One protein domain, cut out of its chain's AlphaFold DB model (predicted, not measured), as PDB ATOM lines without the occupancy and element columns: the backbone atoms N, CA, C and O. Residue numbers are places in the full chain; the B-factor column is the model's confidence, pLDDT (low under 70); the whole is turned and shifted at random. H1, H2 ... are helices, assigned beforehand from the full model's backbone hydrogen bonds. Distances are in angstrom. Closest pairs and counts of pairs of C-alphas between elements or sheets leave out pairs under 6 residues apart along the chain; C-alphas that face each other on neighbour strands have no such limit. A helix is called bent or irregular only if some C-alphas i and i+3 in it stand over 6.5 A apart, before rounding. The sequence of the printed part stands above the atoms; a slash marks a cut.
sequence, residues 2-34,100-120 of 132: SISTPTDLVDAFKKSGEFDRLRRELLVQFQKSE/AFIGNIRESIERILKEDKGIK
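AT A GLANCE: This is residues 2 to 34 and 100 to 120 of the 132 residues of an uncharacterized protein of Moniliophthora roreri (strain MCA 2997) (UniProt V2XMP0). Two long helices, H2 and H3, run nearly in line with each other's direction but opposite ways, side by side only in part, and the shorter H1 crosses H3 near one end of the pair. The far part of H2, from residue 27 on, sticks out as an arm and makes much of the length. The printed part has 54 residues with three named helices, H1, H2 and H3 in that order along the chain, and no named strand; the class is all helix. The whole is loose, with a radius of gyration of the C-alphas of 12.9 A, and spans 42 by 18 by 16 A.

IN THESE COORDINATES: The printed part begins at Ser 2, with its C-alpha at (19.608, -40.129, -27.085). H1 takes residues 6 to 15, from C-alpha 6 at (20.720, -49.473, -20.570), and is 14.3 A from first to last C-alpha. H2 takes residues 18 to 32 and is 20.7 A long, ending with C-alpha 32 at (37.041, -43.765, 7.169). After the cut, H3 takes residues 100 to 116, the longest helix by residues, 24.5 A from first to last C-alpha; it ends with C-alpha 116 at (19.705, -36.019, -22.571). None of the three helices is bent or irregular.

HOW THE PARTS SIT: H1 touches H3, and the closest C-alphas are those of Phe 13 and Ile 109, 7.0 A apart. H3 touches H1 with residues 109 to 113 alone. The lines of H1 and H3 are about perpendicular, at 84 degrees. H1 and H2 are close but not clearly touching, with the C-alphas of Phe 13 and Phe 19 closest at 6.6 A. Their lines are only just about perpendicular, at 72 degrees. H2 and H3 are close but not clearly touching, with the C-alphas of Glu 18 and Ser 108 closest at 7.3 A. They run opposite ways at a shallow tilt of 12 degrees, with their centres 16.4 A apart. In H1, H2 and H3 every O i to N i+4 pair is within hydrogen-bond range.

THE WHOLE: The outline is a rod, and the two C-alphas farthest apart, those of Glu 34 and Gly 118, are 43.0 A apart. Residues 27 to 34, of which 27 to 32 belong to H2, stand free; the body without them spans 29 by 18 by 16 A. The link from H1 to H2 is tight, with 2 residues between them. The link from H2 to H3 runs across the cut: residues 35 to 99 are not printed, and C-alphas 34 and 100 are 19.1 A apart. The mean pLDDT of the printed part is 75.9, and it is under 70 at residues 29 to 34, residue 101 and residues 119 to 120.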
ATOM      1  N   SER A   2      20.797 -39.756 -27.851       75.38
ATOM      2  CA  SER A   2      19.608 -40.129 -27.085       75.38
ATOM      3  C   SER A   2      19.821 -41.465 -26.377       75.38
ATOM      4  O   SER A   2      20.034 -42.488 -27.035       75.38
ATOM      5  N   ILE A   3      19.760 -41.457 -25.050       79.62
ATOM      6  CA  ILE A   3      19.907 -42.647 -24.218       79.62
ATOM      7  C   ILE A   3      18.686 -43.532 -24.466       79.62
ATOM      8  O   ILE A   3      17.576 -43.220 -24.039       79.62
ATOM      9  N   SER A   4      18.893 -44.625 -25.200       80.19
ATOM     10  CA  SER A   4      17.808 -45.500 -25.670       80.19
ATOM     11  C   SER A   4      17.938 -46.919 -25.120       80.19
ATOM     12  O   SER A   4      16.947 -47.642 -25.030       80.19
ATOM     13  N   THR A   5      19.147 -47.313 -24.715       83.19
ATOM     14  CA  THR A   5      19.433 -48.609 -24.100       83.19
ATOM     15  C   THR A   5      20.088 -48.452 -22.721       83.19
ATOM     16  O   THR A   5      20.707 -47.423 -22.437       83.19
ATOM     17  N   PRO A   6      20.005 -49.474 -21.847       80.81
ATOM     18  CA  PRO A   6      20.720 -49.473 -20.570       80.81
ATOM     19  C   PRO A   6      22.238 -49.296 -20.723       80.81
ATOM     20  O   PRO A   6      22.870 -48.657 -19.887       80.81
ATOM     21  N   THR A   7      22.823 -49.815 -21.805       80.88
ATOM     22  CA  THR A   7      24.251 -49.648 -22.110       80.88
ATOM     23  C   THR A   7      24.594 -48.187 -22.390       80.88
ATOM     24  O   THR A   7      25.574 -47.680 -21.847       80.88
ATOM     25  N   ASP A   8      23.748 -47.480 -23.148       80.38
ATOM     26  CA  ASP A   8      23.944 -46.052 -23.437       80.38
ATOM     27  C   ASP A   8      23.900 -45.207 -22.161       80.38
ATOM     28  O   ASP A   8      24.648 -44.239 -22.028       80.38
ATOM     29  N   LEU A   9      23.049 -45.589 -21.202       79.38
ATOM     30  CA  LEU A   9      22.960 -44.922 -19.907       79.38
ATOM     31  C   LEU A   9      24.243 -45.113 -19.094       79.38
ATOM     32  O   LEU A   9      24.752 -44.155 -18.518       79.38
ATOM     33  N   VAL A  10      24.787 -46.331 -19.071       80.31
ATOM     34  CA  VAL A  10      26.059 -46.623 -18.396       80.31
ATOM     35  C   VAL A  10      27.207 -45.850 -19.044       80.31
ATOM     36  O   VAL A  10      28.057 -45.300 -18.342       80.31
ATOM     37  N   ASP A  11      27.234 -45.758 -20.369       80.12
ATOM     38  CA  ASP A  11      28.272 -45.015 -21.078       80.12
ATOM     39  C   ASP A  11      28.142 -43.501 -20.881       80.12
ATOM     40  O   ASP A  11      29.153 -42.815 -20.710       80.12
ATOM     41  N   ALA A  12      26.919 -42.970 -20.835       79.50
ATOM     42  CA  ALA A  12      26.662 -41.579 -20.468       79.50
ATOM     43  C   ALA A  12      27.081 -41.292 -19.016       79.50
ATOM     44  O   ALA A  12      27.712 -40.272 -18.746       79.50
ATOM     45  N   PHE A  13      26.819 -42.227 -18.101       78.25
ATOM     46  CA  PHE A  13      27.231 -42.152 -16.699       78.25
ATOM     47  C   PHE A  13      28.753 -42.190 -16.508       78.25
ATOM     48  O   PHE A  13      29.303 -41.499 -15.653       78.25
ATOM     49  N   LYS A  14      29.470 -42.963 -17.326       78.56
ATOM     50  CA  LYS A  14      30.940 -42.938 -17.338       78.56
ATOM     51  C   LYS A  14      31.471 -41.616 -17.893       78.56
ATOM     52  O   LYS A  14      32.406 -41.053 -17.333       78.56
ATOM     53  N   LYS A  15      30.864 -41.099 -18.968       81.31
ATOM     54  CA  LYS A  15      31.272 -39.839 -19.618       81.31
ATOM     55  C   LYS A  15      30.977 -38.593 -18.781       81.31
ATOM     56  O   LYS A  15      31.662 -37.592 -18.960       81.31
ATOM     57  N   SER A  16      30.003 -38.641 -17.873       76.00
ATOM     58  CA  SER A  16      29.664 -37.520 -16.986       76.00
ATOM     59  C   SER A  16      30.677 -37.300 -15.855       76.00
ATOM     60  O   SER A  16      30.611 -36.283 -15.168       76.00
ATOM     61  N   GLY A  17      31.607 -38.237 -15.635       76.38
ATOM     62  CA  GLY A  17      32.573 -38.177 -14.534       76.38
ATOM     63  C   GLY A  17      32.000 -38.587 -13.171       76.38
ATOM     64  O   GLY A  17      32.741 -38.625 -12.185       76.38
ATOM     65  N   GLU A  18      30.716 -38.962 -13.099       77.56
ATOM     66  CA  GLU A  18      30.089 -39.469 -11.869       77.56
ATOM     67  C   GLU A  18      30.691 -40.810 -11.440       77.56
ATOM     68  O   GLU A  18      30.823 -41.081 -10.249       77.56
ATOM     69  N   PHE A  19      31.167 -41.615 -12.394       73.12
ATOM     70  CA  PHE A  19      31.902 -42.845 -12.097       73.12
ATOM     71  C   PHE A  19      33.202 -42.580 -11.313       73.12
ATOM     72  O   PHE A  19      33.488 -43.253 -10.321       73.12
ATOM     73  N   ASP A  20      33.972 -41.562 -11.703       71.94
ATOM     74  CA  ASP A  20      35.198 -41.184 -10.991       71.94
ATOM     75  C   ASP A  20      34.902 -40.529  -9.638       71.94
ATOM     76  O   ASP A  20      35.670 -40.689  -8.684       71.94
ATOM     77  N   ARG A  21      33.786 -39.799  -9.528       75.44
ATOM     78  CA  ARG A  21      33.303 -39.265  -8.251       75.44
ATOM     79  C   ARG A  21      32.940 -40.391  -7.286       75.44
ATOM     80  O   ARG A  21      33.455 -40.395  -6.171       75.44
ATOM     81  N   LEU A  22      32.153 -41.368  -7.736       74.38
ATOM     82  CA  LEU A  22      31.813 -42.576  -6.980       74.38
ATOM     83  C   LEU A  22      33.055 -43.312  -6.508       74.38
ATOM     84  O   LEU A  22      33.157 -43.652  -5.336       74.38
ATOM     85  N   ARG A  23      34.038 -43.501  -7.393       73.69
ATOM     86  CA  ARG A  23      35.309 -44.136  -7.035       73.69
ATOM     87  C   ARG A  23      36.022 -43.400  -5.899       73.69
ATOM     88  O   ARG A  23      36.547 -44.043  -4.993       73.69
ATOM     89  N   ARG A  24      36.053 -42.063  -5.934       75.56
ATOM     90  CA  ARG A  24      36.666 -41.248  -4.872       75.56
ATOM     91  C   ARG A  24      35.873 -41.303  -3.571       75.56
ATOM     92  O   ARG A  24      36.477 -41.466  -2.518       75.56
ATOM     93  N   GLU A  25      34.550 -41.189  -3.629       71.38
ATOM     94  CA  GLU A  25      33.685 -41.276  -2.446       71.38
ATOM     95  C   GLU A  25      33.791 -42.651  -1.778       71.38
ATOM     96  O   GLU A  25      33.921 -42.731  -0.556       71.38
ATOM     97  N   LEU A  26      33.844 -43.715  -2.581       70.31
ATOM     98  CA  LEU A  26      34.037 -45.084  -2.117       70.31
ATOM     99  C   LEU A  26      35.402 -45.261  -1.445       70.31
ATOM    100  O   LEU A  26      35.486 -45.839  -0.367       70.31
ATOM    101  N   LEU A  27      36.467 -44.696  -2.024       71.12
ATOM    102  CA  LEU A  27      37.795 -44.712  -1.408       71.12
ATOM    103  C   LEU A  27      37.818 -43.952  -0.073       71.12
ATOM    104  O   LEU A  27      38.385 -44.443   0.900       71.12
ATOM    105  N   VAL A  28      37.191 -42.777  -0.007       72.38
ATOM    106  CA  VAL A  28      37.141 -41.956   1.214       72.38
ATOM    107  C   VAL A  28      36.340 -42.645   2.316       72.38
ATOM    108  O   VAL A  28      36.759 -42.628   3.471       72.38
ATOM    109  N   GLN A  29      35.197 -43.250   1.991       67.19
ATOM    110  CA  GLN A  29      34.423 -43.999   2.980       67.19
ATOM    111  C   GLN A  29      35.148 -45.264   3.429       67.19
ATOM    112  O   GLN A  29      35.202 -45.523   4.627       67.19
ATOM    113  N   PHE A  30      35.777 -45.997   2.508       66.56
ATOM    114  CA  PHE A  30      36.601 -47.150   2.858       66.56
ATOM    115  C   PHE A  30      37.717 -46.764   3.838       66.56
ATOM    116  O   PHE A  30      37.877 -47.410   4.870       66.56
ATOM    117  N   GLN A  31      38.419 -45.657   3.577       67.00
ATOM    118  CA  GLN A  31      39.454 -45.117   4.468       67.00
ATOM    119  C   GLN A  31      38.930 -44.674   5.839       67.00
ATOM    120  O   GLN A  31      39.668 -44.743   6.817       67.00
ATOM    121  N   LYS A  32      37.685 -44.190   5.915       67.44
ATOM    122  CA  LYS A  32      37.041 -43.765   7.169       67.44
ATOM    123  C   LYS A  32      36.409 -44.919   7.949       67.44
ATOM    124  O   LYS A  32      36.110 -44.749   9.126       67.44
ATOM    125  N   SER A  33      36.154 -46.046   7.295       64.31
ATOM    126  CA  SER A  33      35.533 -47.220   7.904       64.31
ATOM    127  C   SER A  33      36.553 -48.077   8.659       64.31
ATOM    128  O   SER A  33      37.727 -48.124   8.288       64.31
ATOM    129  N   GLU A  34      36.088 -48.864   9.637       61.09
ATOM    130  CA  GLU A  34      36.870 -49.958  10.249       61.09
ATOM    131  C   GLU A  34      37.335 -51.008   9.214       61.09
ATOM    132  O   GLU A  34      38.212 -51.829   9.487       61.09
ATOM    133  N   ALA A 100      21.518 -43.733   1.398       71.56
ATOM    134  CA  ALA A 100      21.950 -42.415   0.933       71.56
ATOM    135  C   ALA A 100      22.875 -42.535  -0.287       71.56
ATOM    136  O   ALA A 100      22.735 -41.791  -1.258       71.56
ATOM    137  N   PHE A 101      23.765 -43.528  -0.274       68.88
ATOM    138  CA  PHE A 101      24.639 -43.846  -1.399       68.88
ATOM    139  C   PHE A 101      23.839 -44.237  -2.650       68.88
ATOM    140  O   PHE A 101      24.056 -43.680  -3.727       68.88
ATOM    141  N   ILE A 102      22.849 -45.126  -2.507       75.06
ATOM    142  CA  ILE A 102      21.954 -45.514  -3.610       75.06
ATOM    143  C   ILE A 102      21.117 -44.323  -4.104       75.06
ATOM    144  O   ILE A 102      20.920 -44.165  -5.312       75.06
ATOM    145  N   GLY A 103      20.666 -43.456  -3.192       77.25
ATOM    146  CA  GLY A 103      19.957 -42.219  -3.523       77.25
ATOM    147  C   GLY A 103      20.773 -41.291  -4.427       77.25
ATOM    148  O   GLY A 103      20.271 -40.854  -5.461       77.25
ATOM    149  N   ASN A 104      22.051 -41.079  -4.108       76.25
ATOM    150  CA  ASN A 104      22.947 -40.217  -4.890       76.25
ATOM    151  C   ASN A 104      23.216 -40.765  -6.303       76.25
ATOM    152  O   ASN A 104      23.288 -40.002  -7.273       76.25
ATOM    153  N   ILE A 105      23.336 -42.091  -6.447       79.19
ATOM    154  CA  ILE A 105      23.479 -42.744  -7.759       79.19
ATOM    155  C   ILE A 105      22.218 -42.516  -8.593       79.19
ATOM    156  O   ILE A 105      22.303 -42.147  -9.767       79.19
ATOM    157  N   ARG A 106      21.045 -42.705  -7.982       81.38
ATOM    158  CA  ARG A 106      19.757 -42.516  -8.645       81.38
ATOM    159  C   ARG A 106      19.562 -41.071  -9.103       81.38
ATOM    160  O   ARG A 106      19.201 -40.864 -10.256       81.38
ATOM    161  N   GLU A 107      19.850 -40.094  -8.249       83.81
ATOM    162  CA  GLU A 107      19.771 -38.669  -8.596       83.81
ATOM    163  C   GLU A 107      20.685 -38.323  -9.779       83.81
ATOM    164  O   GLU A 107      20.276 -37.648 -10.725       83.81
ATOM    165  N   SER A 108      21.905 -38.860  -9.777       80.56
ATOM    166  CA  SER A 108      22.871 -38.655 -10.859       80.56
ATOM    167  C   SER A 108      22.385 -39.248 -12.186       80.56
ATOM    168  O   SER A 108      22.500 -38.608 -13.233       80.56
ATOM    169  N   ILE A 109      21.795 -40.446 -12.150       82.38
ATOM    170  CA  ILE A 109      21.179 -41.102 -13.312       82.38
ATOM    171  C   ILE A 109      19.976 -40.298 -13.821       82.38
ATOM    172  O   ILE A 109      19.854 -40.065 -15.023       82.38
ATOM    173  N   GLU A 110      19.102 -39.844 -12.921       83.62
ATOM    174  CA  GLU A 110      17.937 -39.026 -13.266       83.62
ATOM    175  C   GLU A 110      18.358 -37.699 -13.911       83.62
ATOM    176  O   GLU A 110      17.762 -37.290 -14.910       83.62
ATOM    177  N   ARG A 111      19.424 -37.063 -13.412       83.12
ATOM    178  CA  ARG A 111      19.997 -35.850 -14.005       83.12
ATOM    179  C   ARG A 111      20.519 -36.099 -15.420       83.12
ATOM    180  O   ARG A 111      20.160 -35.355 -16.326       83.12
ATOM    181  N   ILE A 112      21.284 -37.171 -15.638       82.06
ATOM    182  CA  ILE A 112      21.806 -37.538 -16.970       82.06
ATOM    183  C   ILE A 112      20.663 -37.790 -17.964       82.06
ATOM    184  O   ILE A 112      20.715 -37.338 -19.107       82.06
ATOM    185  N   LEU A 113      19.596 -38.466 -17.528       82.94
ATOM    186  CA  LEU A 113      18.414 -38.719 -18.357       82.94
ATOM    187  C   LEU A 113      17.618 -37.441 -18.665       82.94
ATOM    188  O   LEU A 113      17.053 -37.320 -19.753       82.94
ATOM    189  N   LYS A 114      17.547 -36.487 -17.728       83.25
ATOM    190  CA  LYS A 114      16.924 -35.171 -17.952       83.25
ATOM    191  C   LYS A 114      17.736 -34.321 -18.928       83.25
ATOM    192  O   LYS A 114      17.160 -33.742 -19.848       83.25
ATOM    193  N   GLU A 115      19.055 -34.285 -18.755       81.25
ATOM    194  CA  GLU A 115      19.981 -33.556 -19.625       81.25
ATOM    195  C   GLU A 115      19.934 -34.082 -21.064       81.25
ATOM    196  O   GLU A 115      19.878 -33.286 -22.003       81.25
ATOM    197  N   ASP A 116      19.863 -35.403 -21.249       79.25
ATOM    198  CA  ASP A 116      19.705 -36.019 -22.571       79.25
ATOM    199  C   ASP A 116      18.376 -35.641 -23.250       79.25
ATOM    200  O   ASP A 116      18.323 -35.401 -24.457       79.25
ATOM    201  N   LYS A 117      17.304 -35.481 -22.463       80.19
ATOM    202  CA  LYS A 117      15.998 -34.995 -22.939       80.19
ATOM    203  C   LYS A 117      15.948 -33.477 -23.165       80.19
ATOM    204  O   LYS A 117      14.886 -32.950 -23.489       80.19
ATOM    205  N   GLY A 118      17.064 -32.766 -22.991       70.50
ATOM    206  CA  GLY A 118      17.143 -31.312 -23.149       70.50
ATOM    207  C   GLY A 118      16.500 -30.519 -22.006       70.50
ATOM    208  O   GLY A 118      16.322 -29.307 -22.128       70.50
ATOM    209  N   ILE A 119      16.168 -31.174 -20.891       66.19
ATOM    210  CA  ILE A 119      15.623 -30.530 -19.696       66.19
ATOM    211  C   ILE A 119      16.811 -30.012 -18.882       66.19
ATOM    212  O   ILE A 119      17.376 -30.723 -18.054       66.19
ATOM    213  N   LYS A 120      17.234 -28.773 -19.151       56.62
ATOM    214  CA  LYS A 120      18.196 -28.071 -18.295       56.62
ATOM    215  C   LYS A 120      17.462 -27.569 -17.055       56.62
ATOM    216  O   LYS A 120      16.669 -26.633 -17.162       56.62
TER     217      LYS A 120